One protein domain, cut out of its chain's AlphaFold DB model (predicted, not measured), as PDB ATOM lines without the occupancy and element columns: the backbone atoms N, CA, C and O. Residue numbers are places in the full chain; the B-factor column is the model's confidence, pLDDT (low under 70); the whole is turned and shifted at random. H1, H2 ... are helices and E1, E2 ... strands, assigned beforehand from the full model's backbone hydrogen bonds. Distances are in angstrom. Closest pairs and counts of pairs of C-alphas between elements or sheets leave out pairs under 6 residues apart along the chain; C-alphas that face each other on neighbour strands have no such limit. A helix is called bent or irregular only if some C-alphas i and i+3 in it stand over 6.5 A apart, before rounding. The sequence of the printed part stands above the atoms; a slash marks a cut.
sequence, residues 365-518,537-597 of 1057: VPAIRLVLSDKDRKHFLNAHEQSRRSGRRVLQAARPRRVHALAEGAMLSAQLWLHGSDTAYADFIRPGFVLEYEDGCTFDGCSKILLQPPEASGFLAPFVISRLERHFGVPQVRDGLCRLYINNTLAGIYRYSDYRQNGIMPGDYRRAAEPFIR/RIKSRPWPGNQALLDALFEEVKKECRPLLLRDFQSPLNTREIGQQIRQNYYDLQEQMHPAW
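AT A GLANCE: This is residues 365 to 518 and 537 to 597 of the 1057 residues of the protein "CotH protein" of Verrucomicrobia bacterium ADurb.Bin018 (UniProt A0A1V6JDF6). A closed barrel of seven strands, E1 to E7, stands beside a group of helices in which H6 and H7 form a long helical hairpin with H4 packed on it. H1 and H2 pack on the barrel away from that group, and residues 511 to 518 stick out as a free tail. Printed are 215 residues, with seven named helices and seven named strands in the order E1 H1 H2 E2 E3 E4 E5 H3 H4 E6 E7 H5 H6 H7, a mixed class. The mixed ring runs E1 E2 E3 E4 E5 E7 E6 and back to E1. The whole is compact, with a radius of gyration of the C-alphas of 17.9 A and spans of 52 by 47 by 36 A.

HOW THE PARTS SIT: E1, residues 367 to 371, is antiparallel to E2, residues 401 to 407, with N 371 and O 404 2.8 A apart. H1, residues 374 to 390, is on the barrel, outside it, at a height over the sheet of 10.0 A. With residues 380 to 387 alone it touches H2, residues 395 to 398, also on the barrel; their closest C-alphas, of Ala 383 and Ala 397, are 5.0 A apart. E2, E3 (410 to 418), E4 (433 to 437) and E5 (448 to 452) form a meander, each strand the antiparallel neighbour of the one before; N 403 and O 414, N 415 and O 436, and N 433 and O 451 are each 2.8 A apart. H3, residues 454 to 457, is on the barrel, outside it. E6, residues 479 to 486, and E7, residues 489 to 498, form a hairpin, with N 482 and O 494 2.8 A apart. E7 is antiparallel to E5 (N 495 and O 452, 2.8 A), and E6 is parallel to E1 (N 370 and O 485, 2.8 A). H4, residues 461 to 471, touches residues 553 to 557 alone of H6, residues 547 to 565, at a steep tilt of 53 degrees, opposite ways; the closest C-alphas, of Val 464 and Phe 554, are 5.9 A apart. Both are on the barrel. H7, residues 575 to 597, is the hub and forms a helical hairpin with H6, at a shallow tilt of 22 degrees; the closest C-alphas, of Phe 554 and Tyr 586, are 7.4 A apart. With 3 pairs of C-alphas within 8 A each, H7 only just touches H4, with residues 585 to 589 alone, and H5, residues 537 to 540, with residues 592 to 593 alone. Every O i to N i+4 pair is within hydrogen-bond range in H1 and H4, 13 of 15 in H6 and 17 of 19 in H7; H2, H3 and H5 are too short for one.

IN THESE COORDINATES: E1 begins at C-alpha 367 (1.413, -42.174, -25.830), and H7, 32.4 A long, ends at C-alpha 597 (19.383, -12.220, -9.801). H1 is 24.1 A long, H6 24.7 A, E3 23.4 A and E7 24.1 A. E3 bends by 62 degrees at residue 413 and E7 by 68 degrees at residue 493. H6 and H7 are irregular, but only just: C-alphas 560 and 563, and 592 and 595, are 6.9 A apart.

THE WHOLE: Residues 519 to 536 are not printed, and C-alphas 518 and 537 are 24.9 A apart across the cut. The link E3 to E4, 14 residues, is long. Mean pLDDT of the printed part is 82.7; 24 residues are under 70, among them 515 to 518 and 537 to 541.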
ATOM      1  N   VAL A 365       8.660 -42.199 -25.338       85.94
ATOM      2  CA  VAL A 365       7.739 -41.126 -24.943       85.94
ATOM      3  C   VAL A 365       6.347 -41.730 -24.705       85.94
ATOM      4  O   VAL A 365       5.858 -42.450 -25.591       85.94
ATOM      5  N   PRO A 366       5.676 -41.439 -23.575       89.88
ATOM      6  CA  PRO A 366       4.303 -41.871 -23.315       89.88
ATOM      7  C   PRO A 366       3.359 -41.543 -24.476       89.88
ATOM      8  O   PRO A 366       3.542 -40.536 -25.162       89.88
ATOM      9  N   ALA A 367       2.356 -42.381 -24.732       88.75
ATOM     10  CA  ALA A 367       1.413 -42.174 -25.830       88.75
ATOM     11  C   ALA A 367      -0.021 -42.056 -25.318       88.75
ATOM     12  O   ALA A 367      -0.475 -42.901 -24.553       88.75
ATOM     13  N   ILE A 368      -0.738 -41.055 -25.821       90.94
ATOM     14  CA  ILE A 368      -2.183 -40.901 -25.662       90.94
ATOM     15  C   ILE A 368      -2.802 -41.177 -27.027       90.94
ATOM     16  O   ILE A 368      -2.413 -40.566 -28.025       90.94
ATOM     17  N   ARG A 369      -3.752 -42.115 -27.099       91.38
ATOM     18  CA  ARG A 369      -4.447 -42.424 -28.358       91.38
ATOM     19  C   ARG A 369      -5.910 -42.053 -28.253       91.38
ATOM     20  O   ARG A 369      -6.621 -42.628 -27.446       91.38
ATOM     21  N   LEU A 370      -6.358 -41.137 -29.092       93.50
ATOM     22  CA  LEU A 370      -7.751 -40.741 -29.210       93.50
ATOM     23  C   LEU A 370      -8.395 -41.477 -30.382       93.50
ATOM     24  O   LEU A 370      -7.842 -41.527 -31.487       93.50
ATOM     25  N   VAL A 371      -9.581 -42.021 -30.147       91.56
ATOM     26  CA  VAL A 371     -10.449 -42.598 -31.170       91.56
ATOM     27  C   VAL A 371     -11.648 -41.673 -31.324       91.56
ATOM     28  O   VAL A 371     -12.478 -41.536 -30.426       91.56
ATOM     29  N   LEU A 372     -11.699 -41.005 -32.472       92.19
ATOM     30  CA  LEU A 372     -12.709 -40.027 -32.849       92.19
ATOM     31  C   LEU A 372     -13.557 -40.582 -33.993       92.19
ATOM     32  O   LEU A 372     -13.021 -41.093 -34.981       92.19
ATOM     33  N   SER A 373     -14.874 -40.399 -33.920       92.44
ATOM     34  CA  SER A 373     -15.730 -40.612 -35.088       92.44
ATOM     35  C   SER A 373     -15.381 -39.615 -36.205       92.44
ATOM     36  O   SER A 373     -14.813 -38.547 -35.956       92.44
ATOM     37  N   ASP A 374     -15.770 -39.901 -37.452       87.38
ATOM     38  CA  ASP A 374     -15.595 -38.939 -38.552       87.38
ATOM     39  C   ASP A 374     -16.323 -37.609 -38.287       87.38
ATOM     40  O   ASP A 374     -15.854 -36.547 -38.708       87.38
ATOM     41  N   LYS A 375     -17.452 -37.656 -37.567       91.88
ATOM     42  CA  LYS A 375     -18.212 -36.470 -37.161       91.88
ATOM     43  C   LYS A 375     -17.423 -35.629 -36.159       91.88
ATOM     44  O   LYS A 375     -17.334 -34.418 -36.343       91.88
ATOM     45  N   ASP A 376     -16.821 -36.255 -35.151       92.88
ATOM     46  CA  ASP A 376     -16.014 -35.552 -34.145       92.88
ATOM     47  C   ASP A 376     -14.725 -34.994 -34.749       92.88
ATOM     48  O   ASP A 376     -14.378 -33.843 -34.493       92.88
ATOM     49  N   ARG A 377     -14.065 -35.746 -35.642       89.12
ATOM     50  CA  ARG A 377     -12.890 -35.251 -36.374       89.12
ATOM     51  C   ARG A 377     -13.217 -33.985 -37.168       89.12
ATOM     52  O   ARG A 377     -12.503 -32.992 -37.058       89.12
ATOM     53  N   LYS A 378     -14.303 -34.000 -37.954       88.25
ATOM     54  CA  LYS A 378     -14.762 -32.819 -38.711       88.25
ATOM     55  C   LYS A 378     -15.141 -31.666 -37.783       88.25
ATOM     56  O   LYS A 378     -14.814 -30.523 -38.080       88.25
ATOM     57  N   HIS A 379     -15.802 -31.964 -36.666       93.12
ATOM     58  CA  HIS A 379     -16.172 -30.967 -35.670       93.12
ATOM     59  C   HIS A 379     -14.946 -30.229 -35.119       93.12
ATOM     60  O   HIS A 379     -14.909 -29.005 -35.204       93.12
ATOM     61  N   PHE A 380     -13.932 -30.947 -34.627       94.12
ATOM     62  CA  PHE A 380     -12.735 -30.315 -34.068       94.12
ATOM     63  C   PHE A 380     -11.934 -29.536 -35.109       94.12
ATOM     64  O   PHE A 380     -11.502 -28.426 -34.815       94.12
ATOM     65  N   LEU A 381     -11.791 -30.061 -36.331       89.44
ATOM     66  CA  LEU A 381     -11.119 -29.346 -37.422       89.44
ATOM     67  C   LEU A 381     -11.831 -28.028 -37.757       89.44
ATOM     68  O   LEU A 381     -11.198 -26.975 -37.788       89.44
ATOM     69  N   ASN A 382     -13.152 -28.069 -37.952       85.81
ATOM     70  CA  ASN A 382     -13.932 -26.883 -38.300       85.81
ATOM     71  C   ASN A 382     -13.959 -25.861 -37.156       85.81
ATOM     72  O   ASN A 382     -13.803 -24.667 -37.395       85.81
ATOM     73  N   ALA A 383     -14.142 -26.319 -35.915       90.06
ATOM     74  CA  ALA A 383     -14.197 -25.447 -34.748       90.06
ATOM     75  C   ALA A 383     -12.834 -24.800 -34.451       90.06
ATOM     76  O   ALA A 383     -12.786 -23.632 -34.063       90.06
ATOM     77  N   HIS A 384     -11.732 -25.524 -34.670       89.62
ATOM     78  CA  HIS A 384     -10.380 -24.980 -34.570       89.62
ATOM     79  C   HIS A 384     -10.128 -23.921 -35.646       89.62
ATOM     80  O   HIS A 384      -9.727 -22.815 -35.308       89.62
ATOM     81  N   GLU A 385     -10.450 -24.202 -36.911       82.06
ATOM     82  CA  GLU A 385     -10.282 -23.244 -38.013       82.06
ATOM     83  C   GLU A 385     -11.123 -21.971 -37.811       82.06
ATOM     84  O   GLU A 385     -10.640 -20.859 -38.009       82.06
ATOM     85  N   GLN A 386     -12.371 -22.107 -37.353       78.06
ATOM     86  CA  GLN A 386     -13.209 -20.959 -36.991       78.06
ATOM     87  C   GLN A 386     -12.636 -20.169 -35.810       78.06
ATOM     88  O   GLN A 386     -12.685 -18.938 -35.807       78.06
ATOM     89  N   SER A 387     -12.088 -20.857 -34.805       80.19
ATOM     90  CA  SER A 387     -11.449 -20.200 -33.660       80.19
ATOM     91  C   SER A 387     -10.191 -19.442 -34.073       80.19
ATOM     92  O   SER A 387     -10.039 -18.278 -33.715       80.19
ATOM     93  N   ARG A 388      -9.344 -20.057 -34.911       79.19
ATOM     94  CA  ARG A 388      -8.185 -19.404 -35.526       79.19
ATOM     95  C   ARG A 388      -8.614 -18.146 -36.251       79.19
ATOM     96  O   ARG A 388      -8.171 -17.088 -35.845       79.19
ATOM     97  N   ARG A 389      -9.547 -18.250 -37.212       67.25
ATOM     98  CA  ARG A 389     -10.075 -17.128 -38.019       67.25
ATOM     99  C   ARG A 389     -10.734 -16.024 -37.200       67.25
ATOM    100  O   ARG A 389     -10.703 -14.873 -37.611       67.25
ATOM    101  N   SER A 390     -11.352 -16.354 -36.073       60.91
ATOM    102  CA  SER A 390     -11.984 -15.349 -35.216       60.91
ATOM    103  C   SER A 390     -11.029 -14.727 -34.195       60.91
ATOM    104  O   SER A 390     -11.380 -13.703 -33.614       60.91
ATOM    105  N   GLY A 391      -9.852 -15.323 -33.965       64.88
ATOM    106  CA  GLY A 391      -8.920 -14.921 -32.909       64.88
ATOM    107  C   GLY A 391      -9.414 -15.231 -31.489       64.88
ATOM    108  O   GLY A 391      -8.808 -14.773 -30.522       64.88
ATOM    109  N   ARG A 392     -10.501 -16.001 -31.346       75.38
ATOM    110  CA  ARG A 392     -11.088 -16.428 -30.066       75.38
ATOM    111  C   ARG A 392     -11.635 -17.847 -30.157       75.38
ATOM    112  O   ARG A 392     -11.987 -18.323 -31.230       75.38
ATOM    113  N   ARG A 393     -11.743 -18.543 -29.028       84.56
ATOM    114  CA  ARG A 393     -12.364 -19.867 -29.005       84.56
ATOM    115  C   ARG A 393     -13.850 -19.709 -29.300       84.56
ATOM    116  O   ARG A 393     -14.550 -19.025 -28.563       84.56
ATOM    117  N   VAL A 394     -14.359 -20.345 -30.352       81.44
ATOM    118  CA  VAL A 394     -15.800 -20.298 -30.645       81.44
ATOM    119  C   VAL A 394     -16.591 -21.202 -29.695       81.44
ATOM    120  O   VAL A 394     -16.081 -22.199 -29.189       81.44
ATOM    121  N   LEU A 395     -17.884 -20.922 -29.508       84.69
ATOM    122  CA  LEU A 395     -18.758 -21.711 -28.627       84.69
ATOM    123  C   LEU A 395     -18.717 -23.220 -28.928       84.69
ATOM    124  O   LEU A 395     -18.733 -24.034 -28.012       84.69
ATOM    125  N   GLN A 396     -18.669 -23.594 -30.211       86.94
ATOM    126  CA  GLN A 396     -18.598 -24.996 -30.628       86.94
ATOM    127  C   GLN A 396     -17.289 -25.664 -30.191       86.94
ATOM    128  O   GLN A 396     -17.322 -26.828 -29.816       86.94
ATOM    129  N   ALA A 397     -16.175 -24.927 -30.182       88.94
ATOM    130  CA  ALA A 397     -14.858 -25.414 -29.776       88.94
ATOM    131  C   ALA A 397     -14.785 -25.713 -28.270       88.94
ATOM    132  O   ALA A 397     -14.056 -26.610 -27.855       88.94
ATOM    133  N   ALA A 398     -15.564 -24.993 -27.457       90.31
ATOM    134  CA  ALA A 398     -15.646 -25.208 -26.016       90.31
ATOM    135  C   ALA A 398     -16.532 -26.405 -25.617       90.31
ATOM    136  O   ALA A 398     -16.473 -26.834 -24.470       90.31
ATOM    137  N   ARG A 399     -17.377 -26.935 -26.517       90.94
ATOM    138  CA  ARG A 399     -18.337 -27.999 -26.179       90.94
ATOM    139  C   ARG A 399     -17.644 -29.362 -26.038       90.94
ATOM    140  O   ARG A 399     -17.059 -29.821 -27.019       90.94
ATOM    141  N   PRO A 400     -17.780 -30.047 -24.887       92.50
ATOM    142  CA  PRO A 400     -17.270 -31.404 -24.720       92.50
ATOM    143  C   PRO A 400     -17.899 -32.387 -25.713       92.50
ATOM    144  O   PRO A 400     -19.107 -32.359 -25.975       92.50
ATOM    145  N   ARG A 401     -17.067 -33.264 -26.274       95.00
ATOM    146  CA  ARG A 401     -17.470 -34.417 -27.081       95.00
ATOM    147  C   ARG A 401     -17.012 -35.681 -26.372       95.00
ATOM    148  O   ARG A 401     -15.844 -35.782 -26.001       95.00
ATOM    149  N   ARG A 402     -17.907 -36.660 -26.256       94.56
ATOM    150  CA  ARG A 402     -17.546 -37.994 -25.779       94.56
ATOM    151  C   ARG A 402     -16.699 -38.701 -26.836       94.56
ATOM    152  O   ARG A 402     -17.109 -38.786 -27.992       94.56
ATOM    153  N   VAL A 403     -15.533 -39.185 -26.438       93.94
ATOM    154  CA  VAL A 403     -14.550 -39.881 -27.276       93.94
ATOM    155  C   VAL A 403     -14.015 -41.098 -26.525       93.94
ATOM    156  O   VAL A 403     -14.268 -41.248 -25.331       93.94
ATOM    157  N   HIS A 404     -13.241 -41.947 -27.200       91.00
ATOM    158  CA  HIS A 404     -12.458 -42.966 -26.506       91.00
ATOM    159  C   HIS A 404     -10.983 -42.581 -26.472       91.00
ATOM    160  O   HIS A 404     -10.426 -42.144 -27.480       91.00
ATOM    161  N   ALA A 405     -10.346 -42.763 -25.322       89.56
ATOM    162  CA  ALA A 405      -8.925 -42.544 -25.120       89.56
ATOM    163  C   ALA A 405      -8.266 -43.842 -24.642       89.56
ATOM    164  O   ALA A 405      -8.732 -44.464 -23.691       89.56
ATOM    165  N   LEU A 406      -7.179 -44.262 -25.289       81.81
ATOM    166  CA  LEU A 406      -6.329 -45.335 -24.788       81.81
ATOM    167  C   LEU A 406      -5.319 -44.739 -23.804       81.81
ATOM    168  O   LEU A 406      -4.461 -43.951 -24.216       81.81
ATOM    169  N   ALA A 407      -5.406 -45.140 -22.539       66.88
ATOM    170  CA  ALA A 407      -4.406 -44.864 -21.511       66.88
ATOM    171  C   ALA A 407      -3.962 -46.197 -20.899       66.88
ATOM    172  O   ALA A 407      -4.793 -47.066 -20.653       66.88
ATOM    173  N   GLU A 408      -2.650 -46.390 -20.736       64.44
ATOM    174  CA  GLU A 408      -2.069 -47.575 -20.070       64.44
ATOM    175  C   GLU A 408      -2.539 -48.941 -20.625       64.44
ATOM    176  O   GLU A 408      -2.506 -49.959 -19.946       64.44
ATOM    177  N   GLY A 409      -2.956 -48.985 -21.897       66.88
ATOM    178  CA  GLY A 409      -3.416 -50.208 -22.565       66.88
ATOM    179  C   GLY A 409      -4.921 -50.485 -22.469       66.88
ATOM    180  O   GLY A 409      -5.390 -51.399 -23.142       66.88
ATOM    181  N   ALA A 410      -5.690 -49.680 -21.730       72.25
ATOM    182  CA  ALA A 410      -7.149 -49.770 -21.659       72.25
ATOM    183  C   ALA A 410      -7.821 -48.691 -22.521       72.25
ATOM    184  O   ALA A 410      -7.365 -47.548 -22.573       72.25
ATOM    185  N   MET A 411      -8.909 -49.051 -23.213       81.56
ATOM    186  CA  MET A 411      -9.735 -48.102 -23.966       81.56
ATOM    187  C   MET A 411     -10.815 -47.542 -23.048       81.56
ATOM    188  O   MET A 411     -11.710 -48.267 -22.624       81.56
ATOM    189  N   LEU A 412     -10.724 -46.252 -22.758       83.00
ATOM    190  CA  LEU A 412     -11.548 -45.570 -21.771       83.00
ATOM    191  C   LEU A 412     -12.463 -44.561 -22.450       83.00
ATOM    192  O   LEU A 412     -12.112 -43.986 -23.480       83.00
ATOM    193  N   SER A 413     -13.639 -44.342 -21.873       89.06
ATOM    194  CA  SER A 413     -14.488 -43.218 -22.259       89.06
ATOM    195  C   SER A 413     -13.909 -41.920 -21.690       89.06
ATOM    196  O   SER A 413     -13.403 -41.888 -20.568       89.06
ATOM    197  N   ALA A 414     -13.943 -40.852 -22.480       93.12
ATOM    198  CA  ALA A 414     -13.418 -39.552 -22.092       93.12
ATOM    199  C   ALA A 414     -14.210 -38.420 -22.750       93.12
ATOM    200  O   ALA A 414     -14.863 -38.600 -23.779       93.12
ATOM    201  N   GLN A 415     -14.108 -37.227 -22.179       94.31
ATOM    202  CA  GLN A 415     -14.605 -35.987 -22.758       94.31
ATOM    203  C   GLN A 415     -13.440 -35.201 -23.361       94.31
ATOM    204  O   GLN A 415     -12.379 -35.075 -22.753       94.31
ATOM    205  N   LEU A 416     -13.639 -34.662 -24.564       95.75
ATOM    206  CA  LEU A 416     -12.634 -33.896 -25.301       95.75
ATOM    207  C   LEU A 416     -13.226 -32.581 -25.812       95.75
ATOM    208  O   LEU A 416     -14.313 -32.571 -26.392       95.75
ATOM    209  N   TRP A 417     -12.505 -31.478 -25.639       95.12
ATOM    210  CA  TRP A 417     -12.827 -30.177 -26.237       95.12
ATOM    211  C   TRP A 417     -11.558 -29.394 -26.572       95.12
ATOM    212  O   TRP A 417     -10.456 -29.790 -26.191       95.12
ATOM    213  N   LEU A 418     -11.686 -28.286 -27.308       94.00
ATOM    214  CA  LEU A 418     -10.537 -27.458 -27.669       94.00
ATOM    215  C   LEU A 418     -10.144 -26.529 -26.515       94.00
ATOM    216  O   LEU A 418     -10.971 -25.825 -25.923       94.00
ATOM    217  N   HIS A 419      -8.845 -26.495 -26.231       90.75
ATOM    218  CA  HIS A 419      -8.258 -25.497 -25.347       90.75
ATOM    219  C   HIS A 419      -8.245 -24.123 -26.033       90.75
ATOM    220  O   HIS A 419      -8.057 -24.030 -27.246       90.75
ATOM    221  N   GLY A 420      -8.439 -23.061 -25.254       82.50
ATOM    222  CA  GLY A 420      -8.416 -21.669 -25.699       82.50
ATOM    223  C   GLY A 420      -9.309 -20.792 -24.824       82.50
ATOM    224  O   GLY A 420      -9.998 -21.300 -23.939       82.50
ATOM    225  N   SER A 421      -9.324 -19.490 -25.098       76.81
ATOM    226  CA  SER A 421     -10.129 -18.502 -24.371       76.81
ATOM    227  C   SER A 421     -11.094 -17.796 -25.327       76.81
ATOM    228  O   SER A 421     -10.823 -17.678 -26.523       76.81
ATOM    229  N   ASP A 422     -12.221 -17.293 -24.820       70.69
ATOM    230  CA  ASP A 422     -13.118 -16.411 -25.594       70.69
ATOM    231  C   ASP A 422     -12.496 -15.015 -25.809       70.69
ATOM    232  O   ASP A 422     -13.041 -14.185 -26.531       70.69
ATOM    233  N   THR A 423     -11.344 -14.744 -25.181       60.84
ATOM    234  CA  THR A 423     -10.613 -13.472 -25.306       60.84
ATOM    235  C   THR A 423      -9.416 -13.551 -26.248       60.84
ATOM    236  O   THR A 423      -9.029 -12.541 -26.833       60.84
ATOM    237  N   ALA A 424      -8.842 -14.744 -26.399       64.88
ATOM    238  CA  ALA A 424      -7.684 -14.990 -27.236       64.88
ATOM    239  C   ALA A 424      -7.646 -16.457 -27.674       64.88
ATOM    240  O   ALA A 424      -7.794 -17.387 -26.873       64.88
ATOM    241  N   TYR A 425      -7.409 -16.658 -28.963       73.88
ATOM    242  CA  TYR A 425      -7.105 -17.948 -29.554       73.88
ATOM    243  C   TYR A 425      -5.953 -17.765 -30.521       73.88
ATOM    244  O   TYR A 425      -6.068 -17.063 -31.524       73.88
ATOM    245  N   ALA A 426      -4.824 -18.364 -30.182       66.94
ATOM    246  CA  ALA A 426      -3.622 -18.224 -30.971       66.94
ATOM    247  C   ALA A 426      -3.734 -18.972 -32.310       66.94
ATOM    248  O   ALA A 426      -4.371 -20.025 -32.409       66.94
ATOM    249  N   ASP A 427      -3.101 -18.414 -33.342       68.94
ATOM    250  CA  ASP A 427      -3.164 -18.897 -34.724       68.94
ATOM    251  C   ASP A 427      -2.204 -20.076 -34.975       68.94
ATOM    252  O   ASP A 427      -1.336 -20.045 -35.845       68.94
ATOM    253  N   PHE A 428      -2.322 -21.128 -34.165       76.88
ATOM    254  CA  PHE A 428      -1.516 -22.338 -34.318       76.88
ATOM    255  C   PHE A 428      -2.157 -23.300 -35.311       76.88
ATOM    256  O   PHE A 428      -3.367 -23.487 -35.304       76.88
ATOM    257  N   ILE A 429      -1.336 -23.958 -36.135       81.19
ATOM    258  CA  ILE A 429      -1.810 -24.959 -37.106       81.19
ATOM    259  C   ILE A 429      -2.378 -26.197 -36.406       81.19
ATOM    260  O   ILE A 429      -3.315 -26.822 -36.908       81.19
ATOM    261  N   ARG A 430      -1.792 -26.573 -35.264       87.69
ATOM    262  CA  ARG A 430      -2.216 -27.729 -34.480       87.69
ATOM    263  C   ARG A 430      -3.118 -27.291 -33.318       87.69
ATOM    264  O   ARG A 430      -2.751 -26.370 -32.585       87.69
ATOM    265  N   PRO A 431      -4.269 -27.954 -33.108       92.25
ATOM    266  CA  PRO A 431      -5.169 -27.630 -32.009       92.25
ATOM    267  C   PRO A 431      -4.616 -28.087 -30.657       92.25
ATOM    268  O   PRO A 431      -4.075 -29.181 -30.537       92.25
ATOM    269  N   GLY A 432      -4.838 -27.284 -29.615       93.19
ATOM    270  CA  GLY A 432      -4.751 -27.744 -28.231       93.19
ATOM    271  C   GLY A 432      -6.073 -28.372 -27.782       93.19
ATOM    272  O   GLY A 432      -7.148 -27.890 -28.148       93.19
ATOM    273  N   PHE A 433      -6.008 -29.411 -26.955       95.31
ATOM    274  CA  PHE A 433      -7.171 -30.116 -26.424       95.31
ATOM    275  C   PHE A 433      -7.168 -30.138 -24.902       95.31
ATOM    276  O   PHE A 433      -6.116 -30.197 -24.278       95.31
ATOM    277  N   VAL A 434      -8.351 -30.178 -24.305       94.31
ATOM    278  CA  VAL A 434      -8.518 -30.634 -22.928       94.31
ATOM    279  C   VAL A 434      -9.193 -31.997 -22.975       94.31
ATOM    280  O   VAL A 434     -10.230 -32.147 -23.623       94.31
ATOM    281  N   LEU A 435      -8.569 -32.977 -22.326       94.56
ATOM    282  CA  LEU A 435      -9.030 -34.355 -22.214       94.56
ATOM    283  C   LEU A 435      -9.370 -34.642 -20.750       94.56
ATOM    284  O   LEU A 435      -8.515 -34.496 -19.880       94.56
ATOM    285  N   GLU A 436     -10.597 -35.063 -20.479       93.25
ATOM    286  CA  GLU A 436     -11.055 -35.464 -19.148       93.25
ATOM    287  C   GLU A 436     -11.507 -36.923 -19.189       93.25
ATOM    288  O   GLU A 436     -12.410 -37.275 -19.949       93.25
ATOM    289  N   TYR A 437     -10.843 -37.781 -18.416       89.69
ATOM    290  CA  TYR A 437     -11.174 -39.200 -18.330       89.69
ATOM    291  C   TYR A 437     -12.430 -39.408 -17.483       89.69
ATOM    292  O   TYR A 437     -12.612 -38.759 -16.451       89.69
ATOM    293  N   GLU A 438     -13.290 -40.331 -17.909       86.56
ATOM    294  CA  GLU A 438     -14.421 -40.793 -17.100       86.56
ATOM    295  C   GLU A 438     -13.959 -41.888 -16.106       86.56
ATOM    296  O   GLU A 438     -12.844 -42.412 -16.198       86.56
ATOM    297  N   ASP A 439     -14.804 -42.209 -15.120       78.25
ATOM    298  CA  ASP A 439     -14.653 -43.364 -14.214       78.25
ATOM    299  C   ASP A 439     -13.367 -43.411 -13.361       78.25
ATOM    300  O   ASP A 439     -12.832 -44.477 -13.066       78.25
ATOM    301  N   GLY A 440     -12.852 -42.249 -12.941       71.44
ATOM    302  CA  GLY A 440     -11.720 -42.154 -12.003       71.44
ATOM    303  C   GLY A 440     -10.361 -42.565 -12.583       71.44
ATOM    304  O   GLY A 440      -9.373 -42.617 -11.852       71.44
ATOM    305  N   CYS A 441     -10.295 -42.829 -13.888       75.81
ATOM    306  CA  CYS A 441      -9.061 -43.173 -14.578       75.81
ATOM    307  C   CYS A 441      -8.105 -41.977 -14.679       75.81
ATOM    308  O   CYS A 441      -8.510 -40.812 -14.666       75.81
ATOM    309  N   THR A 442      -6.814 -42.273 -14.828       83.62
ATOM    310  CA  THR A 442      -5.770 -41.254 -14.961       83.62
ATOM    311  C   THR A 442      -4.750 -41.636 -16.021       83.62
ATOM    312  O   THR A 442      -4.473 -42.814 -16.209       83.62
ATOM    313  N   PHE A 443      -4.137 -40.641 -16.653       85.25
ATOM    314  CA  PHE A 443      -2.881 -40.813 -17.375       85.25
ATOM    315  C   PHE A 443      -1.795 -40.079 -16.603       85.25
ATOM    316  O   PHE A 443      -1.936 -38.886 -16.330       85.25
ATOM    317  N   ASP A 444      -0.745 -40.801 -16.212       84.00
ATOM    318  CA  ASP A 444       0.329 -40.256 -15.379       84.00
ATOM    319  C   ASP A 444      -0.220 -39.595 -14.090       84.00
ATOM    320  O   ASP A 444       0.197 -38.520 -13.681       84.00
ATOM    321  N   GLY A 445      -1.242 -40.196 -13.462       85.12
ATOM    322  CA  GLY A 445      -1.902 -39.651 -12.265       85.12
ATOM    323  C   GLY A 445      -2.818 -38.436 -12.497       85.12
ATOM    324  O   GLY A 445      -3.406 -37.926 -11.541       85.12
ATOM    325  N   CYS A 446      -2.992 -37.984 -13.741       87.06
ATOM    326  CA  CYS A 446      -3.873 -36.873 -14.104       87.06
ATOM    327  C   CYS A 446      -5.206 -37.384 -14.680       87.06
ATOM    328  O   CYS A 446      -5.225 -38.058 -15.710       87.06
ATOM    329  N   SER A 447      -6.334 -37.027 -14.058       88.56
ATOM    330  CA  SER A 447      -7.683 -37.344 -14.575       88.56
ATOM    331  C   SER A 447      -8.195 -36.329 -15.602       88.56
ATOM    332  O   SER A 447      -9.064 -36.639 -16.414       88.56
ATOM    333  N   LYS A 448      -7.638 -35.113 -15.596       91.38
ATOM    334  CA  LYS A 448      -7.937 -34.048 -16.553       91.38
ATOM    335  C   LYS A 448      -6.638 -33.431 -17.038       91.38
ATOM    336  O   LYS A 448      -5.830 -32.986 -16.227       91.38
ATOM    337  N   ILE A 449      -6.444 -33.418 -18.349       92.69
ATOM    338  CA  ILE A 449      -5.168 -33.117 -18.990       92.69
ATOM    339  C   ILE A 449      -5.356 -32.043 -20.047       92.69
ATOM    340  O   ILE A 449      -6.264 -32.116 -20.874       92.69
ATOM    341  N   LEU A 450      -4.455 -31.069 -20.048       93.12
ATOM    342  CA  LEU A 450      -4.289 -30.133 -21.147       93.12
ATOM    343  C   LEU A 450      -3.219 -30.665 -22.097       93.12
ATOM    344  O   LEU A 450      -2.076 -30.851 -21.700       93.12
ATOM    345  N   LEU A 451      -3.603 -30.904 -23.347       94.50
ATOM    346  CA  LEU A 451      -2.732 -31.302 -24.442       94.50
ATOM    347  C   LEU A 451      -2.472 -30.089 -25.328       94.50
ATOM    348  O   LEU A 451      -3.390 -29.572 -25.964       94.50
ATOM    349  N   GLN A 452      -1.224 -29.651 -25.415       93.06
ATOM    350  CA  GLN A 452      -0.834 -28.538 -26.276       93.06
ATOM    351  C   GLN A 452       0.337 -28.934 -27.167       93.06
ATOM    352  O   GLN A 452       1.275 -29.576 -26.692       93.06
ATOM    353  N   PRO A 453       0.332 -28.553 -28.450       92.00
ATOM    354  CA  PRO A 453       1.526 -28.702 -29.261       92.00
ATOM    355  C   PRO A 453       2.621 -27.729 -28.759       92.00
ATOM    356  O   PRO A 453       2.285 -26.661 -28.242       92.00
ATOM    357  N   PRO A 454       3.922 -28.055 -28.900       89.94
ATOM    358  CA  PRO A 454       5.035 -27.226 -28.424       89.94
ATOM    359  C   PRO A 454       4.980 -25.754 -28.849       89.94
ATOM    360  O   PRO A 454       5.285 -24.873 -28.045       89.94
ATOM    361  N   GLU A 455       4.536 -25.475 -30.078       83.56
ATOM    362  CA  GLU A 455       4.344 -24.115 -30.592       83.56
ATOM    363  C   GLU A 455       3.262 -23.326 -29.854       83.56
ATOM    364  O   GLU A 455       3.344 -22.104 -29.811       83.56
ATOM    365  N   ALA A 456       2.310 -24.008 -29.213       80.19
ATOM    366  CA  ALA A 456       1.271 -23.391 -28.398       80.19
ATOM    367  C   ALA A 456       1.601 -23.326 -26.906       80.19
ATOM    368  O   ALA A 456       0.929 -22.616 -26.162       80.19
ATOM    369  N   SER A 457       2.608 -24.076 -26.457       79.56
ATOM    370  CA  SER A 457       2.931 -24.217 -25.038       79.56
ATOM    371  C   SER A 457       4.246 -23.557 -24.634       79.56
ATOM    372  O   SER A 457       4.686 -23.773 -23.514       79.56
ATOM    373  N   GLY A 458       4.910 -22.805 -25.518       80.38
ATOM    374  CA  GLY A 458       6.191 -22.158 -25.204       80.38
ATOM    375  C   GLY A 458       7.398 -23.106 -25.208       80.38
ATOM    376  O   GLY A 458       8.376 -22.840 -24.516       80.38
ATOM    377  N   PHE A 459       7.338 -24.202 -25.978       88.62
ATOM    378  CA  PHE A 459       8.447 -25.140 -26.206       88.62
ATOM    379  C   PHE A 459       9.127 -25.652 -24.919       88.62
ATOM    380  O   PHE A 459       8.552 -26.503 -24.243       88.62
ATOM    381  N   LEU A 460      10.354 -25.208 -24.607       90.69
ATOM    382  CA  LEU A 460      11.127 -25.723 -23.468       90.69
ATOM    383  C   LEU A 460      10.878 -24.953 -22.179       90.69
ATOM    384  O   LEU A 460      11.089 -25.514 -21.104       90.69
ATOM    385  N   ALA A 461      10.425 -23.701 -22.278       87.00
ATOM    386  CA  ALA A 461      10.291 -22.827 -21.121       87.00
ATOM    387  C   ALA A 461       9.469 -23.457 -19.980       87.00
ATOM    388  O   ALA A 461       9.962 -23.452 -18.854       87.00
ATOM    389  N   PRO A 462       8.305 -24.100 -20.216       86.81
ATOM    390  CA  PRO A 462       7.546 -24.707 -19.127       86.81
ATOM    391  C   PRO A 462       8.283 -25.832 -18.400       86.81
ATOM    392  O   PRO A 462       8.163 -25.939 -17.189       86.81
ATOM    393  N   PHE A 463       9.077 -26.641 -19.103       89.31
ATOM    394  CA  PHE A 463       9.811 -27.738 -18.471       89.31
ATOM    395  C   PHE A 463      10.973 -27.226 -17.618       89.31
ATOM    396  O   PHE A 463      11.245 -27.787 -16.557       89.31
ATOM    397  N   VAL A 464      11.630 -26.143 -18.052       90.00
ATOM    398  CA  VAL A 464      12.644 -25.450 -17.239       90.00
ATOM    399  C   VAL A 464      11.999 -24.892 -15.973       90.00
ATOM    400  O   VAL A 464      12.553 -25.057 -14.892       90.00
ATOM    401  N   ILE A 465      10.789 -24.334 -16.085       85.94
ATOM    402  CA  ILE A 465      10.002 -23.869 -14.935       85.94
ATOM    403  C   ILE A 465       9.674 -25.013 -13.990       85.94
ATOM    404  O   ILE A 465       9.953 -24.889 -12.808       85.94
ATOM    405  N   SER A 466       9.149 -26.136 -14.485       86.50
ATOM    406  CA  SER A 466       8.834 -27.294 -13.638       86.50
ATOM    407  C   SER A 466      10.078 -27.816 -12.904       86.50
ATOM    408  O   SER A 466      10.003 -28.225 -11.745       86.50
ATOM    409  N   ARG A 467      11.255 -27.802 -13.552       89.00
ATOM    410  CA  ARG A 467      12.529 -28.187 -12.917       89.00
ATOM    411  C   ARG A 467      12.997 -27.165 -11.882       89.00
ATOM    412  O   ARG A 467      13.466 -27.572 -10.824       89.00
ATOM    413  N   LEU A 468      12.819 -25.876 -12.151       85.75
ATOM    414  CA  LEU A 468      13.102 -24.797 -11.210       85.75
ATOM    415  C   LEU A 468      12.173 -24.857  -9.985       85.75
ATOM    416  O   LEU A 468      12.644 -24.802  -8.853       85.75
ATOM    417  N   GLU A 469      10.870 -25.052 -10.204       83.81
ATOM    418  CA  GLU A 469       9.870 -25.274  -9.155       83.81
ATOM    419  C   GLU A 469      10.293 -26.452  -8.273       83.81
ATOM    420  O   GLU A 469      10.385 -26.314  -7.057       83.81
ATOM    421  N   ARG A 470      10.662 -27.585  -8.881       86.19
ATOM    422  CA  ARG A 470      11.164 -28.752  -8.147       86.19
ATOM    423  C   ARG A 470      12.443 -28.465  -7.365       86.19
ATOM    424  O   ARG A 470      12.552 -28.928  -6.236       86.19
ATOM    425  N   HIS A 471      13.391 -27.735  -7.953       85.00
ATOM    426  CA  HIS A 471      14.659 -27.391  -7.309       85.00
ATOM    427  C   HIS A 471      14.442 -26.603  -6.011       85.00
ATOM    428  O   HIS A 471      15.127 -26.853  -5.025       85.00
ATOM    429  N   PHE A 472      13.450 -25.708  -5.993       80.56
ATOM    430  CA  PHE A 472      13.116 -24.893  -4.822       80.56
ATOM    431  C   PHE A 472      12.005 -25.476  -3.934       80.56
ATOM    432  O   PHE A 472      11.585 -24.829  -2.976       80.56
ATOM    433  N   GLY A 473      11.523 -26.694  -4.211       78.06
ATOM    434  CA  GLY A 473      10.421 -27.301  -3.454       78.06
ATOM    435  C   GLY A 473       9.078 -26.584  -3.640       78.06
ATOM    436  O   GLY A 473       8.204 -26.663  -2.786       78.06
ATOM    437  N   VAL A 474       8.898 -25.863  -4.747       79.12
ATOM    438  CA  VAL A 474       7.639 -25.200  -5.098       79.12
ATOM    439  C   VAL A 474       6.649 -26.232  -5.651       79.12
ATOM    440  O   VAL A 474       7.036 -27.058  -6.486       79.12
ATOM    441  N   PRO A 475       5.357 -26.174  -5.270       75.06
ATOM    442  CA  PRO A 475       4.321 -27.002  -5.876       75.06
ATOM    443  C   PRO A 475       4.270 -26.839  -7.404       75.06
ATOM    444  O   PRO A 475       3.881 -25.793  -7.928       75.06
ATOM    445  N   GLN A 476       4.642 -27.898  -8.121       77.69
ATOM    446  CA  GLN A 476       4.691 -27.905  -9.583       77.69
ATOM    447  C   GLN A 476       3.431 -28.523 -10.188       77.69
ATOM    448  O   GLN A 476       2.818 -29.431  -9.619       77.69
ATOM    449  N   VAL A 477       3.052 -28.060 -11.379       77.88
ATOM    450  CA  VAL A 477       2.048 -28.761 -12.191       77.88
ATOM    451  C   VAL A 477       2.729 -29.964 -12.825       77.88
ATOM    452  O   VAL A 477       3.764 -29.823 -13.468       77.88
ATOM    453  N   ARG A 478       2.144 -31.153 -12.664       85.69
ATOM    454  CA  ARG A 478       2.652 -32.352 -13.332       85.69
ATOM    455  C   ARG A 478       2.547 -32.173 -14.842       85.69
ATOM    456  O   ARG A 478       1.450 -31.934 -15.347       85.69
ATOM    457  N   ASP A 479       3.669 -32.276 -15.544       89.50
ATOM    458  CA  ASP A 479       3.736 -32.105 -16.987       89.50
ATOM    459  C   ASP A 479       4.822 -32.962 -17.650       89.50
ATOM    460  O   ASP A 479       5.716 -33.509 -17.004       89.50
ATOM    461  N   GLY A 480       4.715 -33.110 -18.969       91.19
ATOM    462  CA  GLY A 480       5.659 -33.893 -19.757       91.19
ATOM    463  C   GLY A 480       5.354 -33.846 -21.248       91.19
ATOM    464  O   GLY A 480       4.412 -33.188 -21.693       91.19
ATOM    465  N   LEU A 481       6.151 -34.563 -22.038       92.81
ATOM    466  CA  LEU A 481       5.870 -34.788 -23.455       92.81
ATOM    467  C   LEU A 481       5.137 -36.117 -23.648       92.81
ATOM    468  O   LEU A 481       5.479 -37.131 -23.043       92.81
ATOM    469  N   CYS A 482       4.156 -36.120 -24.542       92.19
ATOM    470  CA  CYS A 482       3.456 -37.310 -24.996       92.19
ATOM    471  C   CYS A 482       3.359 -37.341 -26.524       92.19
ATOM    472  O   CYS A 482       3.324 -36.310 -27.198       92.19
ATOM    473  N   ARG A 483       3.254 -38.544 -27.078       91.50
ATOM    474  CA  ARG A 483       2.830 -38.771 -28.459       91.50
ATOM    475  C   ARG A 483       1.313 -38.773 -28.503       91.50
ATOM    476  O   ARG A 483       0.691 -39.625 -27.869       91.50
ATOM    477  N   LEU A 484       0.731 -37.878 -29.286       92.06
ATOM    478  CA  LEU A 484      -0.705 -37.882 -29.523       92.06
ATOM    479  C   LEU A 484      -1.008 -38.665 -30.798       92.06
ATOM    480  O   LEU A 484      -0.526 -38.317 -31.875       92.06
ATOM    481  N   TYR A 485      -1.829 -39.705 -30.694       89.25
ATOM    482  CA  TYR A 485      -2.394 -40.399 -31.847       89.25
ATOM    483  C   TYR A 485      -3.881 -40.073 -31.962       89.25
ATOM    484  O   TYR A 485      -4.597 -40.125 -30.969       89.25
ATOM    485  N   ILE A 486      -4.357 -39.796 -33.172       89.12
ATOM    486  CA  ILE A 486      -5.779 -39.624 -33.483       89.12
ATOM    487  C   ILE A 486      -6.140 -40.652 -34.554       89.12
ATOM    488  O   ILE A 486      -5.562 -40.646 -35.641       89.12
ATOM    489  N   ASN A 487      -7.063 -41.566 -34.246       84.50
ATOM    490  CA  ASN A 487      -7.448 -42.683 -35.120       84.50
ATOM    491  C   ASN A 487      -6.229 -43.460 -35.646       84.50
ATOM    492  O   ASN A 487      -6.089 -43.695 -36.844       84.50
ATOM    493  N   ASN A 488      -5.312 -43.808 -34.734       80.25
ATOM    494  CA  ASN A 488      -4.030 -44.475 -35.006       80.25
ATOM    495  C   ASN A 488      -3.046 -43.718 -35.918       80.25
ATOM    496  O   ASN A 488      -1.968 -44.238 -36.197       80.25
ATOM    497  N   THR A 489      -3.347 -42.480 -36.309       81.25
ATOM    498  CA  THR A 489      -2.397 -41.595 -36.990       81.25
ATOM    499  C   THR A 489      -1.670 -40.744 -35.957       81.25
ATOM    500  O   THR A 489      -2.314 -40.147 -35.098       81.25
ATOM    501  N   LEU A 490      -0.338 -40.679 -36.017       82.44
ATOM    502  CA  LEU A 490       0.438 -39.783 -35.156       82.44
ATOM    503  C   LEU A 490       0.103 -38.325 -35.508       82.44
ATOM    504  O   LEU A 490       0.395 -37.881 -36.614       82.44
ATOM    505  N   ALA A 491      -0.488 -37.596 -34.563       86.44
ATOM    506  CA  ALA A 491      -0.769 -36.164 -34.668       86.44
ATOM    507  C   ALA A 491       0.446 -35.296 -34.283       86.44
ATOM    508  O   ALA A 491       0.495 -34.114 -34.617       86.44
ATOM    509  N   GLY A 492       1.428 -35.880 -33.587       88.06
ATOM    510  CA  GLY A 492       2.713 -35.258 -33.261       88.06
ATOM    511  C   GLY A 492       3.116 -35.427 -31.800       88.06
ATOM    512  O   GLY A 492       2.496 -36.187 -31.048       88.06
ATOM    513  N   ILE A 493       4.165 -34.705 -31.409       91.19
ATOM    514  CA  ILE A 493       4.562 -34.545 -30.009       91.19
ATOM    515  C   ILE A 493       3.767 -33.392 -29.403       91.19
ATOM    516  O   ILE A 493       3.695 -32.307 -29.972       91.19
ATOM    517  N   TYR A 494       3.168 -33.647 -28.245       94.06
ATOM    518  CA  TYR A 494       2.389 -32.690 -27.468       94.06
ATOM    519  C   TYR A 494       2.962 -32.613 -26.057       94.06
ATOM    520  O   TYR A 494       3.449 -33.611 -25.528       94.06
ATOM    521  N   ARG A 495       2.870 -31.444 -25.432       93.06
ATOM    522  CA  ARG A 495       2.983 -31.306 -23.984       93.06
ATOM    523  C   ARG A 495       1.649 -31.686 -23.357       93.06
ATOM    524  O   ARG A 495       0.605 -31.226 -23.819       93.06
ATOM    525  N   TYR A 496       1.696 -32.499 -22.312       92.88
ATOM    526  CA  TYR A 496       0.568 -32.715 -21.419       92.88
ATOM    527  C   TYR A 496       0.832 -32.022 -20.083       92.88
ATOM    528  O   TYR A 496       1.981 -31.968 -19.644       92.88
ATOM    529  N   SER A 497      -0.209 -31.506 -19.434       90.94
ATOM    530  CA  SER A 497      -0.137 -31.000 -18.060       90.94
ATOM    531  C   SER A 497      -1.421 -31.283 -17.276       90.94
ATOM    532  O   SER A 497      -2.502 -31.377 -17.866       90.94
ATOM    533  N   ASP A 498      -1.311 -31.428 -15.950       88.50
ATOM    534  CA  ASP A 498      -2.475 -31.538 -15.062       88.50
ATOM    535  C   ASP A 498      -3.348 -30.283 -15.186       88.50
ATOM    536  O   ASP A 498      -2.910 -29.153 -14.958       88.50
ATOM    537  N   TYR A 499      -4.606 -30.497 -15.559       88.50
ATOM    538  CA  TYR A 499      -5.572 -29.444 -15.829       88.50
ATOM    539  C   TYR A 499      -6.825 -29.561 -14.959       88.50
ATOM    540  O   TYR A 499      -7.860 -28.964 -15.269       88.50
ATOM    541  N   ARG A 500      -6.753 -30.297 -13.839       81.56
ATOM    542  CA  ARG A 500      -7.869 -30.408 -12.889       81.56
ATOM    543  C   ARG A 500      -8.320 -29.029 -12.421       81.56
ATOM    544  O   ARG A 500      -9.500 -28.719 -12.533       81.56
ATOM    545  N   GLN A 501      -7.409 -28.174 -11.960       74.94
ATOM    546  CA  GLN A 501      -7.697 -26.787 -11.557       74.94
ATOM    547  C   GLN A 501      -7.520 -25.779 -12.712       74.94
ATOM    548  O   GLN A 501      -7.049 -24.668 -12.506       74.94
ATOM    549  N   ASN A 502      -7.847 -26.167 -13.951       79.25
ATOM    550  CA  ASN A 502      -7.578 -25.370 -15.158       79.25
ATOM    551  C   ASN A 502      -6.102 -24.922 -15.289       79.25
ATOM    552  O   ASN A 502      -5.813 -23.881 -15.868       79.25
ATOM    553  N   GLY A 503      -5.162 -25.703 -14.740       77.00
ATOM    554  CA  GLY A 503      -3.726 -25.410 -14.796       77.00
ATOM    555  C   GLY A 503      -3.258 -24.261 -13.893       77.00
ATOM    556  O   GLY A 503      -2.125 -23.814 -14.039       77.00
ATOM    557  N   ILE A 504      -4.103 -23.788 -12.971       79.75
ATOM    558  CA  ILE A 504      -3.813 -22.692 -12.036       79.75
ATOM    559  C   ILE A 504      -3.675 -23.268 -10.626       79.75
ATOM    560  O   ILE A 504      -4.580 -23.959 -10.163       79.75
ATOM    561  N   MET A 505      -2.568 -22.974  -9.942       79.31
ATOM    562  CA  MET A 505      -2.403 -23.294  -8.518       79.31
ATOM    563  C   MET A 505      -2.818 -22.098  -7.652       79.31
ATOM    564  O   MET A 505      -2.812 -20.958  -8.130       79.31
ATOM    565  N   PRO A 506      -3.159 -22.312  -6.368       85.00
ATOM    566  CA  PRO A 506      -3.341 -21.215  -5.429       85.00
ATOM    567  C   PRO A 506      -2.136 -20.272  -5.451       85.00
ATOM    568  O   PRO A 506      -0.987 -20.687  -5.321       85.00
ATOM    569  N   GLY A 507      -2.402 -18.984  -5.623       79.94
ATOM    570  CA  GLY A 507      -1.369 -17.971  -5.720       79.94
ATOM    571  C   GLY A 507      -0.929 -17.642  -7.147       79.94
ATOM    572  O   GLY A 507      -0.250 -16.634  -7.328       79.94
ATOM    573  N   ASP A 508      -1.324 -18.405  -8.163       78.81
ATOM    574  CA  ASP A 508      -1.103 -18.016  -9.557       78.81
ATOM    575  C   ASP A 508      -2.120 -16.945  -9.965       78.81
ATOM    576  O   ASP A 508      -3.307 -17.036  -9.655       78.81
ATOM    577  N   TYR A 509      -1.680 -15.906 -10.680       75.81
ATOM    578  CA  TYR A 509      -2.556 -14.811 -11.122       75.81
ATOM    579  C   TYR A 509      -3.448 -14.247  -9.993       75.81
ATOM    580  O   TYR A 509      -4.632 -13.994 -10.198       75.81
ATOM    581  N   ARG A 510      -2.899 -14.019  -8.788       75.31
ATOM    582  CA  ARG A 510      -3.649 -13.532  -7.592       75.31
ATOM    583  C   ARG A 510      -4.478 -12.276  -7.846       75.31
ATOM    584  O   ARG A 510      -5.470 -12.016  -7.171       75.31
ATOM    585  N   ARG A 511      -4.039 -11.482  -8.823       75.12
ATOM    586  CA  ARG A 511      -4.667 -10.232  -9.253       75.12
ATOM    587  C   ARG A 511      -5.613 -10.409 -10.445       75.12
ATOM    588  O   ARG A 511      -6.047  -9.418 -11.011       75.12
ATOM    589  N   ALA A 512      -5.989 -11.633 -10.821       76.12
ATOM    590  CA  ALA A 512      -6.905 -11.882 -11.939       76.12
ATOM    591  C   ALA A 512      -8.266 -11.186 -11.757       76.12
ATOM    592  O   ALA A 512      -8.856 -10.737 -12.735       76.12
ATOM    593  N   ALA A 513      -8.746 -11.046 -10.516       75.69
ATOM    594  CA  ALA A 513      -9.961 -10.292 -10.175       75.69
ATOM    595  C   ALA A 513      -9.699  -8.847  -9.711       75.69
ATOM    596  O   ALA A 513     -10.626  -8.113  -9.360       75.69
ATOM    597  N   GLU A 514      -8.441  -8.420  -9.682       72.81
ATOM    598  CA  GLU A 514      -8.048  -7.060  -9.339       72.81
ATOM    599  C   GLU A 514      -7.606  -6.356 -10.616       72.81
ATOM    600  O   GLU A 514      -6.457  -6.489 -11.035       72.81
ATOM    601  N   PRO A 515      -8.479  -5.576 -11.265       55.88
ATOM    602  CA  PRO A 515      -7.972  -4.704 -12.300       55.88
ATOM    603  C   PRO A 515      -7.077  -3.671 -11.605       55.88
ATOM    604  O   PRO A 515      -7.461  -3.143 -10.555       55.88
ATOM    605  N   PHE A 516      -5.916  -3.360 -12.193       52.75
ATOM    606  CA  PHE A 516      -5.153  -2.146 -11.876       52.75
ATOM    607  C   PHE A 516      -6.155  -1.013 -11.648       52.75
ATOM    608  O   PHE A 516      -6.965  -0.780 -12.539       52.75
ATOM    609  N   ILE A 517      -6.211  -0.439 -10.439       47.19
ATOM    610  CA  ILE A 517      -7.329   0.403  -9.979       47.19
ATOM    611  C   ILE A 517      -7.648   1.456 -11.044       47.19
ATOM    612  O   ILE A 517      -6.915   2.425 -11.212       47.19
ATOM    613  N   ARG A 518      -8.745   1.230 -11.775       47.88
ATOM    614  CA  ARG A 518      -9.169   2.085 -12.882       47.88
ATOM    615  C   ARG A 518      -9.997   3.226 -12.309       47.88
ATOM    616  O   ARG A 518     -11.133   3.016 -11.889       47.88
ATOM    617  N   ARG A 537       4.639 -18.767 -15.218       51.34
ATOM    618  CA  ARG A 537       4.627 -18.641 -13.748       51.34
ATOM    619  C   ARG A 537       5.843 -17.893 -13.206       51.34
ATOM    620  O   ARG A 537       5.724 -17.190 -12.206       51.34
ATOM    621  N   ILE A 538       6.970 -17.969 -13.920       48.25
ATOM    622  CA  ILE A 538       8.187 -17.184 -13.699       48.25
ATOM    623  C   ILE A 538       7.905 -15.716 -13.397       48.25
ATOM    624  O   ILE A 538       8.391 -15.224 -12.387       48.25
ATOM    625  N   LYS A 539       7.089 -15.028 -14.207       51.38
ATOM    626  CA  LYS A 539       6.841 -13.581 -14.082       51.38
ATOM    627  C   LYS A 539       6.188 -13.174 -12.756       51.38
ATOM    628  O   LYS A 539       6.088 -11.986 -12.468       51.38
ATOM    629  N   SER A 540       5.694 -14.132 -11.973       56.03
ATOM    630  CA  SER A 540       5.011 -13.855 -10.711       56.03
ATOM    631  C   SER A 540       5.918 -13.884  -9.479       56.03
ATOM    632  O   SER A 540       5.437 -13.515  -8.409       56.03
ATOM    633  N   ARG A 541       7.188 -14.317  -9.591       69.44
ATOM    634  CA  ARG A 541       8.052 -14.567  -8.422       69.44
ATOM    635  C   ARG A 541       9.507 -14.123  -8.637       69.44
ATOM    636  O   ARG A 541      10.051 -14.365  -9.713       69.44
ATOM    637  N   PRO A 542      10.161 -13.537  -7.618       75.44
ATOM    638  CA  PRO A 542      11.597 -13.272  -7.639       75.44
ATOM    639  C   PRO A 542      12.349 -14.565  -7.295       75.44
ATOM    640  O   PRO A 542      12.571 -14.883  -6.131       75.44
ATOM    641  N   TRP A 543      12.671 -15.369  -8.307       78.31
ATOM    642  CA  TRP A 543      13.353 -16.648  -8.096       78.31
ATOM    643  C   TRP A 543      14.747 -16.440  -7.500       78.31
ATOM    644  O   TRP A 543      15.533 -15.698  -8.089       78.31
ATOM    645  N   PRO A 544      15.105 -17.123  -6.407       75.81
ATOM    646  CA  PRO A 544      16.473 -17.116  -5.930       75.81
ATOM    647  C   PRO A 544      17.323 -17.944  -6.899       75.81
ATOM    648  O   PRO A 544      16.853 -18.934  -7.457       75.81
ATOM    649  N   GLY A 545      18.555 -17.529  -7.179       77.75
ATOM    650  CA  GLY A 545      19.408 -18.247  -8.122       77.75
ATOM    651  C   GLY A 545      20.405 -17.359  -8.846       77.75
ATOM    652  O   GLY A 545      20.678 -16.232  -8.446       77.75
ATOM    653  N   ASN A 546      20.987 -17.911  -9.905       79.50
ATOM    654  CA  ASN A 546      21.951 -17.228 -10.750       79.50
ATOM    655  C   ASN A 546      21.911 -17.797 -12.175       79.50
ATOM    656  O   ASN A 546      21.267 -18.814 -12.450       79.50
ATOM    657  N   GLN A 547      22.664 -17.161 -13.072       84.94
ATOM    658  CA  GLN A 547      22.769 -17.581 -14.467       84.94
ATOM    659  C   GLN A 547      23.237 -19.040 -14.617       84.94
ATOM    660  O   GLN A 547      22.721 -19.756 -15.467       84.94
ATOM    661  N   ALA A 548      24.154 -19.513 -13.767       86.94
ATOM    662  CA  ALA A 548      24.675 -20.877 -13.855       86.94
ATOM    663  C   ALA A 548      23.601 -21.938 -13.560       86.94
ATOM    664  O   ALA A 548      23.580 -22.987 -14.207       86.94
ATOM    665  N   LEU A 549      22.682 -21.664 -12.627       85.94
ATOM    666  CA  LEU A 549      21.527 -22.526 -12.376       85.94
ATOM    667  C   LEU A 549      20.604 -22.574 -13.600       85.94
ATOM    668  O   LEU A 549      20.196 -23.663 -14.002       85.94
ATOM    669  N   LEU A 550      20.308 -21.422 -14.218       88.19
ATOM    670  CA  LEU A 550      19.504 -21.381 -15.445       88.19
ATOM    671  C   LEU A 550      20.133 -22.218 -16.551       88.19
ATOM    672  O   LEU A 550      19.447 -23.024 -17.170       88.19
ATOM    673  N   ASP A 551      21.433 -22.038 -16.772       92.06
ATOM    674  CA  ASP A 551      22.183 -22.732 -17.813       92.06
ATOM    675  C   ASP A 551      22.154 -24.246 -17.586       92.06
ATOM    676  O   ASP A 551      21.879 -25.008 -18.515       92.06
ATOM    677  N   ALA A 552      22.362 -24.688 -16.342       93.44
ATOM    678  CA  ALA A 552      22.321 -26.098 -15.974       93.44
ATOM    679  C   ALA A 552      20.932 -26.718 -16.204       93.44
ATOM    680  O   ALA A 552      20.822 -27.749 -16.873       93.44
ATOM    681  N   LEU A 553      19.870 -26.075 -15.703       92.88
ATOM    682  CA  LEU A 553      18.492 -26.552 -15.862       92.88
ATOM    683  C   LEU A 553      18.053 -26.527 -17.331       92.88
ATOM    684  O   LEU A 553      17.397 -27.455 -17.813       92.88
ATOM    685  N   PHE A 554      18.428 -25.481 -18.065       94.38
ATOM    686  CA  PHE A 554      18.111 -25.357 -19.478       94.38
ATOM    687  C   PHE A 554      18.819 -26.431 -20.304       94.38
ATOM    688  O   PHE A 554      18.182 -27.057 -21.150       94.38
ATOM    689  N   GLU A 555      20.107 -26.696 -20.061       95.50
ATOM    690  CA  GLU A 555      20.832 -27.762 -20.758       95.50
ATOM    691  C   GLU A 555      20.315 -29.162 -20.392       95.50
ATOM    692  O   GLU A 555      20.234 -30.014 -21.282       95.50
ATOM    693  N   GLU A 556      19.890 -29.404 -19.145       95.19
ATOM    694  CA  GLU A 556      19.205 -30.646 -18.748       95.19
ATOM    695  C   GLU A 556      17.936 -30.862 -19.587       95.19
ATOM    696  O   GLU A 556      17.814 -31.861 -20.306       95.19
ATOM    697  N   VAL A 557      17.024 -29.886 -19.570       94.44
ATOM    698  CA  VAL A 557      15.753 -29.939 -20.308       94.44
ATOM    699  C   VAL A 557      15.991 -30.027 -21.811       94.44
ATOM    700  O   VAL A 557      15.332 -30.789 -22.520       94.44
ATOM    701  N   LYS A 558      16.953 -29.272 -22.338       93.62
ATOM    702  CA  LYS A 558      17.329 -29.314 -23.752       93.62
ATOM    703  C   LYS A 558      17.869 -30.687 -24.135       93.62
ATOM    704  O   LYS A 558      17.517 -31.172 -25.209       93.62
ATOM    705  N   LYS A 559      18.682 -31.337 -23.298       91.88
ATOM    706  CA  LYS A 559      19.194 -32.693 -23.551       91.88
ATOM    707  C   LYS A 559      18.064 -33.725 -23.601       91.88
ATOM    708  O   LYS A 559      18.103 -34.601 -24.464       91.88
ATOM    709  N   GLU A 560      17.062 -33.589 -22.734       89.75
ATOM    710  CA  GLU A 560      15.877 -34.457 -22.674       89.75
ATOM    711  C   GLU A 560      14.925 -34.223 -23.864       89.75
ATOM    712  O   GLU A 560      14.613 -35.138 -24.628       89.75
ATOM    713  N   CYS A 561      14.495 -32.977 -24.070       90.25
ATOM    714  CA  CYS A 561      13.372 -32.643 -24.945       90.25
ATOM    715  C   CYS A 561      13.781 -32.336 -26.390       90.25
ATOM    716  O   CYS A 561      13.057 -32.687 -27.325       90.25
ATOM    717  N   ARG A 562      14.938 -31.696 -26.630       88.00
ATOM    718  CA  ARG A 562      15.343 -31.271 -27.986       88.00
ATOM    719  C   ARG A 562      15.405 -32.438 -28.979       88.00
ATOM    720  O   ARG A 562      14.877 -32.270 -30.077       88.00
ATOM    721  N   PRO A 563      15.994 -33.612 -28.664       85.69
ATOM    722  CA  PRO A 563      16.033 -34.726 -29.612       85.69
ATOM    723  C   PRO A 563      14.640 -35.216 -30.023       85.69
ATOM    724  O   PRO A 563      14.471 -35.663 -31.155       85.69
ATOM    725  N   LEU A 564      13.658 -35.117 -29.122       86.75
ATOM    726  CA  LEU A 564      12.270 -35.505 -29.370       86.75
ATOM    727  C   LEU A 564      11.571 -34.474 -30.264       86.75
ATOM    728  O   LEU A 564      10.973 -34.843 -31.271       86.75
ATOM    729  N   LEU A 565      11.718 -33.185 -29.947       86.75
ATOM    730  CA  LEU A 565      11.106 -32.084 -30.699       86.75
ATOM    731  C   LEU A 565      11.655 -31.973 -32.125       86.75
ATOM    732  O   LEU A 565      10.891 -31.822 -33.070       86.75
ATOM    733  N   LEU A 566      12.971 -32.126 -32.316       81.62
ATOM    734  CA  LEU A 566      13.577 -32.117 -33.656       81.62
ATOM    735  C   LEU A 566      13.128 -33.295 -34.536       81.62
ATOM    736  O   LEU A 566      13.366 -33.276 -35.743       81.62
ATOM    737  N   ARG A 567      12.517 -34.316 -33.926       76.94
ATOM    738  CA  ARG A 567      11.980 -35.514 -34.573       76.94
ATOM    739  C   ARG A 567      10.447 -35.521 -34.611       76.94
ATOM    740  O   ARG A 567       9.862 -36.534 -34.990       76.94
ATOM    741  N   ASP A 568       9.789 -34.415 -34.264       80.88
ATOM    742  CA  ASP A 568       8.356 -34.230 -34.479       80.88
ATOM    743  C   ASP A 568       8.085 -33.761 -35.915       80.88
ATOM    744  O   ASP A 568       7.991 -32.570 -36.200       80.88
ATOM    745  N   PHE A 569       7.949 -34.707 -36.845       72.94
ATOM    746  CA  PHE A 569       7.684 -34.404 -38.263       72.94
ATOM    747  C   PHE A 569       6.267 -33.872 -38.519       72.94
ATOM    748  O   PHE A 569       5.975 -33.463 -39.639       72.94
ATOM    749  N   GLN A 570       5.393 -33.898 -37.507       79.00
ATOM    750  CA  GLN A 570       4.066 -33.283 -37.561       79.00
ATOM    751  C   GLN A 570       4.089 -31.830 -37.068       79.00
ATOM    752  O   GLN A 570       3.065 -31.153 -37.135       79.00
ATOM    753  N   SER A 571       5.229 -31.344 -36.558       80.19
ATOM    754  CA  SER A 571       5.378 -29.933 -36.228       80.19
ATOM    755  C   SER A 571       5.244 -29.085 -37.496       80.19
ATOM    756  O   SER A 571       5.827 -29.435 -38.527       80.19
ATOM    757  N   PRO A 572       4.512 -27.958 -37.439       74.12
ATOM    758  CA  PRO A 572       4.507 -26.998 -38.534       74.12
ATOM    759  C   PRO A 572       5.863 -26.297 -38.699       74.12
ATOM    760  O   PRO A 572       6.116 -25.721 -39.754       74.12
ATOM    761  N   LEU A 573       6.718 -26.345 -37.671       72.38
ATOM    762  CA  LEU A 573       8.050 -25.759 -37.678       72.38
ATOM    763  C   LEU A 573       9.090 -26.782 -38.134       72.38
ATOM    764  O   LEU A 573       9.082 -27.950 -37.740       72.38
ATOM    765  N   ASN A 574      10.051 -26.331 -38.929       63.88
ATOM    766  CA  ASN A 574      11.181 -27.151 -39.331       63.88
ATOM    767  C   ASN A 574      12.252 -27.237 -38.218       63.88
ATOM    768  O   ASN A 574      12.289 -26.446 -37.280       63.88
ATOM    769  N   THR A 575      13.192 -28.183 -38.335       65.75
ATOM    770  CA  THR A 575      14.266 -28.420 -37.343       65.75
ATOM    771  C   THR A 575      15.061 -27.153 -36.974       65.75
ATOM    772  O   THR A 575      15.527 -27.030 -35.842       65.75
ATOM    773  N   ARG A 576      15.257 -26.220 -37.918       63.09
ATOM    774  CA  ARG A 576      15.994 -24.973 -37.673       63.09
ATOM    775  C   ARG A 576      15.136 -23.961 -36.921       63.09
ATOM    776  O   ARG A 576      15.647 -23.378 -35.972       63.09
ATOM    777  N   GLU A 577      13.872 -23.805 -37.305       71.88
ATOM    778  CA  GLU A 577      12.892 -22.966 -36.598       71.88
ATOM    779  C   GLU A 577      12.689 -23.461 -35.164       71.88
ATOM    780  O   GLU A 577      12.775 -22.673 -34.233       71.88
ATOM    781  N   ILE A 578      12.567 -24.778 -34.954       77.88
ATOM    782  CA  ILE A 578      12.541 -25.372 -33.608       77.88
ATOM    783  C   ILE A 578      13.824 -25.024 -32.843       77.88
ATOM    784  O   ILE A 578      13.777 -24.622 -31.684       77.88
ATOM    785  N   GLY A 579      14.992 -25.134 -33.484       78.25
ATOM    786  CA  GLY A 579      16.263 -24.731 -32.880       78.25
ATOM    787  C   GLY A 579      16.340 -23.236 -32.540       78.25
ATOM    788  O   GLY A 579      16.950 -22.876 -31.535       78.25
ATOM    789  N   GLN A 580      15.731 -22.370 -33.351       78.31
ATOM    790  CA  GLN A 580      15.618 -20.937 -33.086       78.31
ATOM    791  C   GLN A 580      14.658 -20.663 -31.933       78.31
ATOM    792  O   GLN A 580      15.034 -19.927 -31.032       78.31
ATOM    793  N   GLN A 581      13.496 -21.311 -31.901       83.62
ATOM    794  CA  GLN A 581      12.518 -21.162 -30.828       83.62
ATOM    795  C   GLN A 581      13.076 -21.617 -29.477       83.62
ATOM    796  O   GLN A 581      12.864 -20.953 -28.468       83.62
ATOM    797  N   ILE A 582      13.857 -22.702 -29.464       87.62
ATOM    798  CA  ILE A 582      14.592 -23.153 -28.275       87.62
ATOM    799  C   ILE A 582      15.573 -22.073 -27.800       87.62
ATOM    800  O   ILE A 582      15.619 -21.781 -26.611       87.62
ATOM    801  N   ARG A 583      16.344 -21.456 -28.706       86.00
ATOM    802  CA  ARG A 583      17.252 -20.354 -28.336       86.00
ATOM    803  C   ARG A 583      16.498 -19.124 -27.845       86.00
ATOM    804  O   ARG A 583      16.919 -18.533 -26.862       86.00
ATOM    805  N   GLN A 584      15.390 -18.775 -28.494       83.94
ATOM    806  CA  GLN A 584      14.560 -17.651 -28.079       83.94
ATOM    807  C   GLN A 584      14.016 -17.874 -26.668       83.94
ATOM    808  O   GLN A 584      14.175 -17.005 -25.830       83.94
ATOM    809  N   ASN A 585      13.511 -19.076 -26.360       87.62
ATOM    810  CA  ASN A 585      13.072 -19.404 -25.003       87.62
ATOM    811  C   ASN A 585      14.170 -19.200 -23.960       87.62
ATOM    812  O   ASN A 585      13.869 -18.732 -22.873       87.62
ATOM    813  N   TYR A 586      15.420 -19.557 -24.262       88.44
ATOM    814  CA  TYR A 586      16.526 -19.305 -23.339       88.44
ATOM    815  C   TYR A 586      16.720 -17.806 -23.085       88.44
ATOM    816  O   TYR A 586      16.806 -17.405 -21.929       88.44
ATOM    817  N   TYR A 587      16.728 -16.983 -24.139       85.38
ATOM    818  CA  TYR A 587      16.852 -15.530 -23.992       85.38
ATOM    819  C   TYR A 587      15.665 -14.918 -23.248       85.38
ATOM    820  O   TYR A 587      15.879 -14.114 -22.349       85.38
ATOM    821  N   ASP A 588      14.438 -15.349 -23.548       82.94
ATOM    822  CA  ASP A 588      13.235 -14.876 -22.858       82.94
ATOM    823  C   ASP A 588      13.294 -15.219 -21.358       82.94
ATOM    824  O   ASP A 588      12.966 -14.391 -20.512       82.94
ATOM    825  N   LEU A 589      13.725 -16.441 -21.013       84.31
ATOM    826  CA  LEU A 589      13.926 -16.867 -19.624       84.31
ATOM    827  C   LEU A 589      15.024 -16.044 -18.947       84.31
ATOM    828  O   LEU A 589      14.852 -15.595 -17.817       84.31
ATOM    829  N   GLN A 590      16.140 -15.826 -19.637       84.12
ATOM    830  CA  GLN A 590      17.260 -15.051 -19.123       84.12
ATOM    831  C   GLN A 590      16.853 -13.602 -18.844       84.12
ATOM    832  O   GLN A 590      17.086 -13.112 -17.744       84.12
ATOM    833  N   GLU A 591      16.200 -12.934 -19.794       82.62
ATOM    834  CA  GLU A 591      15.696 -11.567 -19.636       82.62
ATOM    835  C   GLU A 591      14.715 -11.461 -18.461       82.62
ATOM    836  O   GLU A 591      14.756 -10.498 -17.696       82.62
ATOM    837  N   GLN A 592      13.875 -12.481 -18.264       76.06
ATOM    838  CA  GLN A 592      12.922 -12.526 -17.156       76.06
ATOM    839  C   GLN A 592      13.590 -12.714 -15.789       76.06
ATOM    840  O   GLN A 592      13.127 -12.139 -14.804       76.06
ATOM    841  N   MET A 593      14.646 -13.525 -15.700       77.12
ATOM    842  CA  MET A 593      15.271 -13.894 -14.423       77.12
ATOM    843  C   MET A 593      16.434 -12.976 -14.031       77.12
ATOM    844  O   MET A 593      16.685 -12.777 -12.843       77.12
ATOM    845  N   HIS A 594      17.107 -12.357 -15.003       71.12
ATOM    846  CA  HIS A 594      18.272 -11.500 -14.776       71.12
ATOM    847  C   HIS A 594      18.012 -10.353 -13.775       71.12
ATOM    848  O   HIS A 594      18.835 -10.174 -12.879       71.12
ATOM    849  N   PRO A 595      16.886  -9.605 -13.824       65.12
ATOM    850  CA  PRO A 595      16.605  -8.560 -12.838       65.12
ATOM    851  C   PRO A 595      16.459  -9.086 -11.403       65.12
ATOM    852  O   PRO A 595      16.874  -8.406 -10.471       65.12
ATOM    853  N   ALA A 596      15.901 -10.289 -11.222       64.25
ATOM    854  CA  ALA A 596      15.753 -10.912  -9.904       64.25
ATOM    855  C   ALA A 596      17.101 -11.382  -9.329       64.25
ATOM    856  O   ALA A 596      17.283 -11.396  -8.117       64.25
ATOM    857  N   TRP A 597      18.059 -11.725 -10.193       70.06
ATOM    858  CA  TRP A 597      19.383 -12.220  -9.801       70.06
ATOM    859  C   TRP A 597      20.456 -11.136  -9.666       70.06
ATOM    860  O   TRP A 597      21.539 -11.409  -9.154       70.06
TER     861      TRP A 597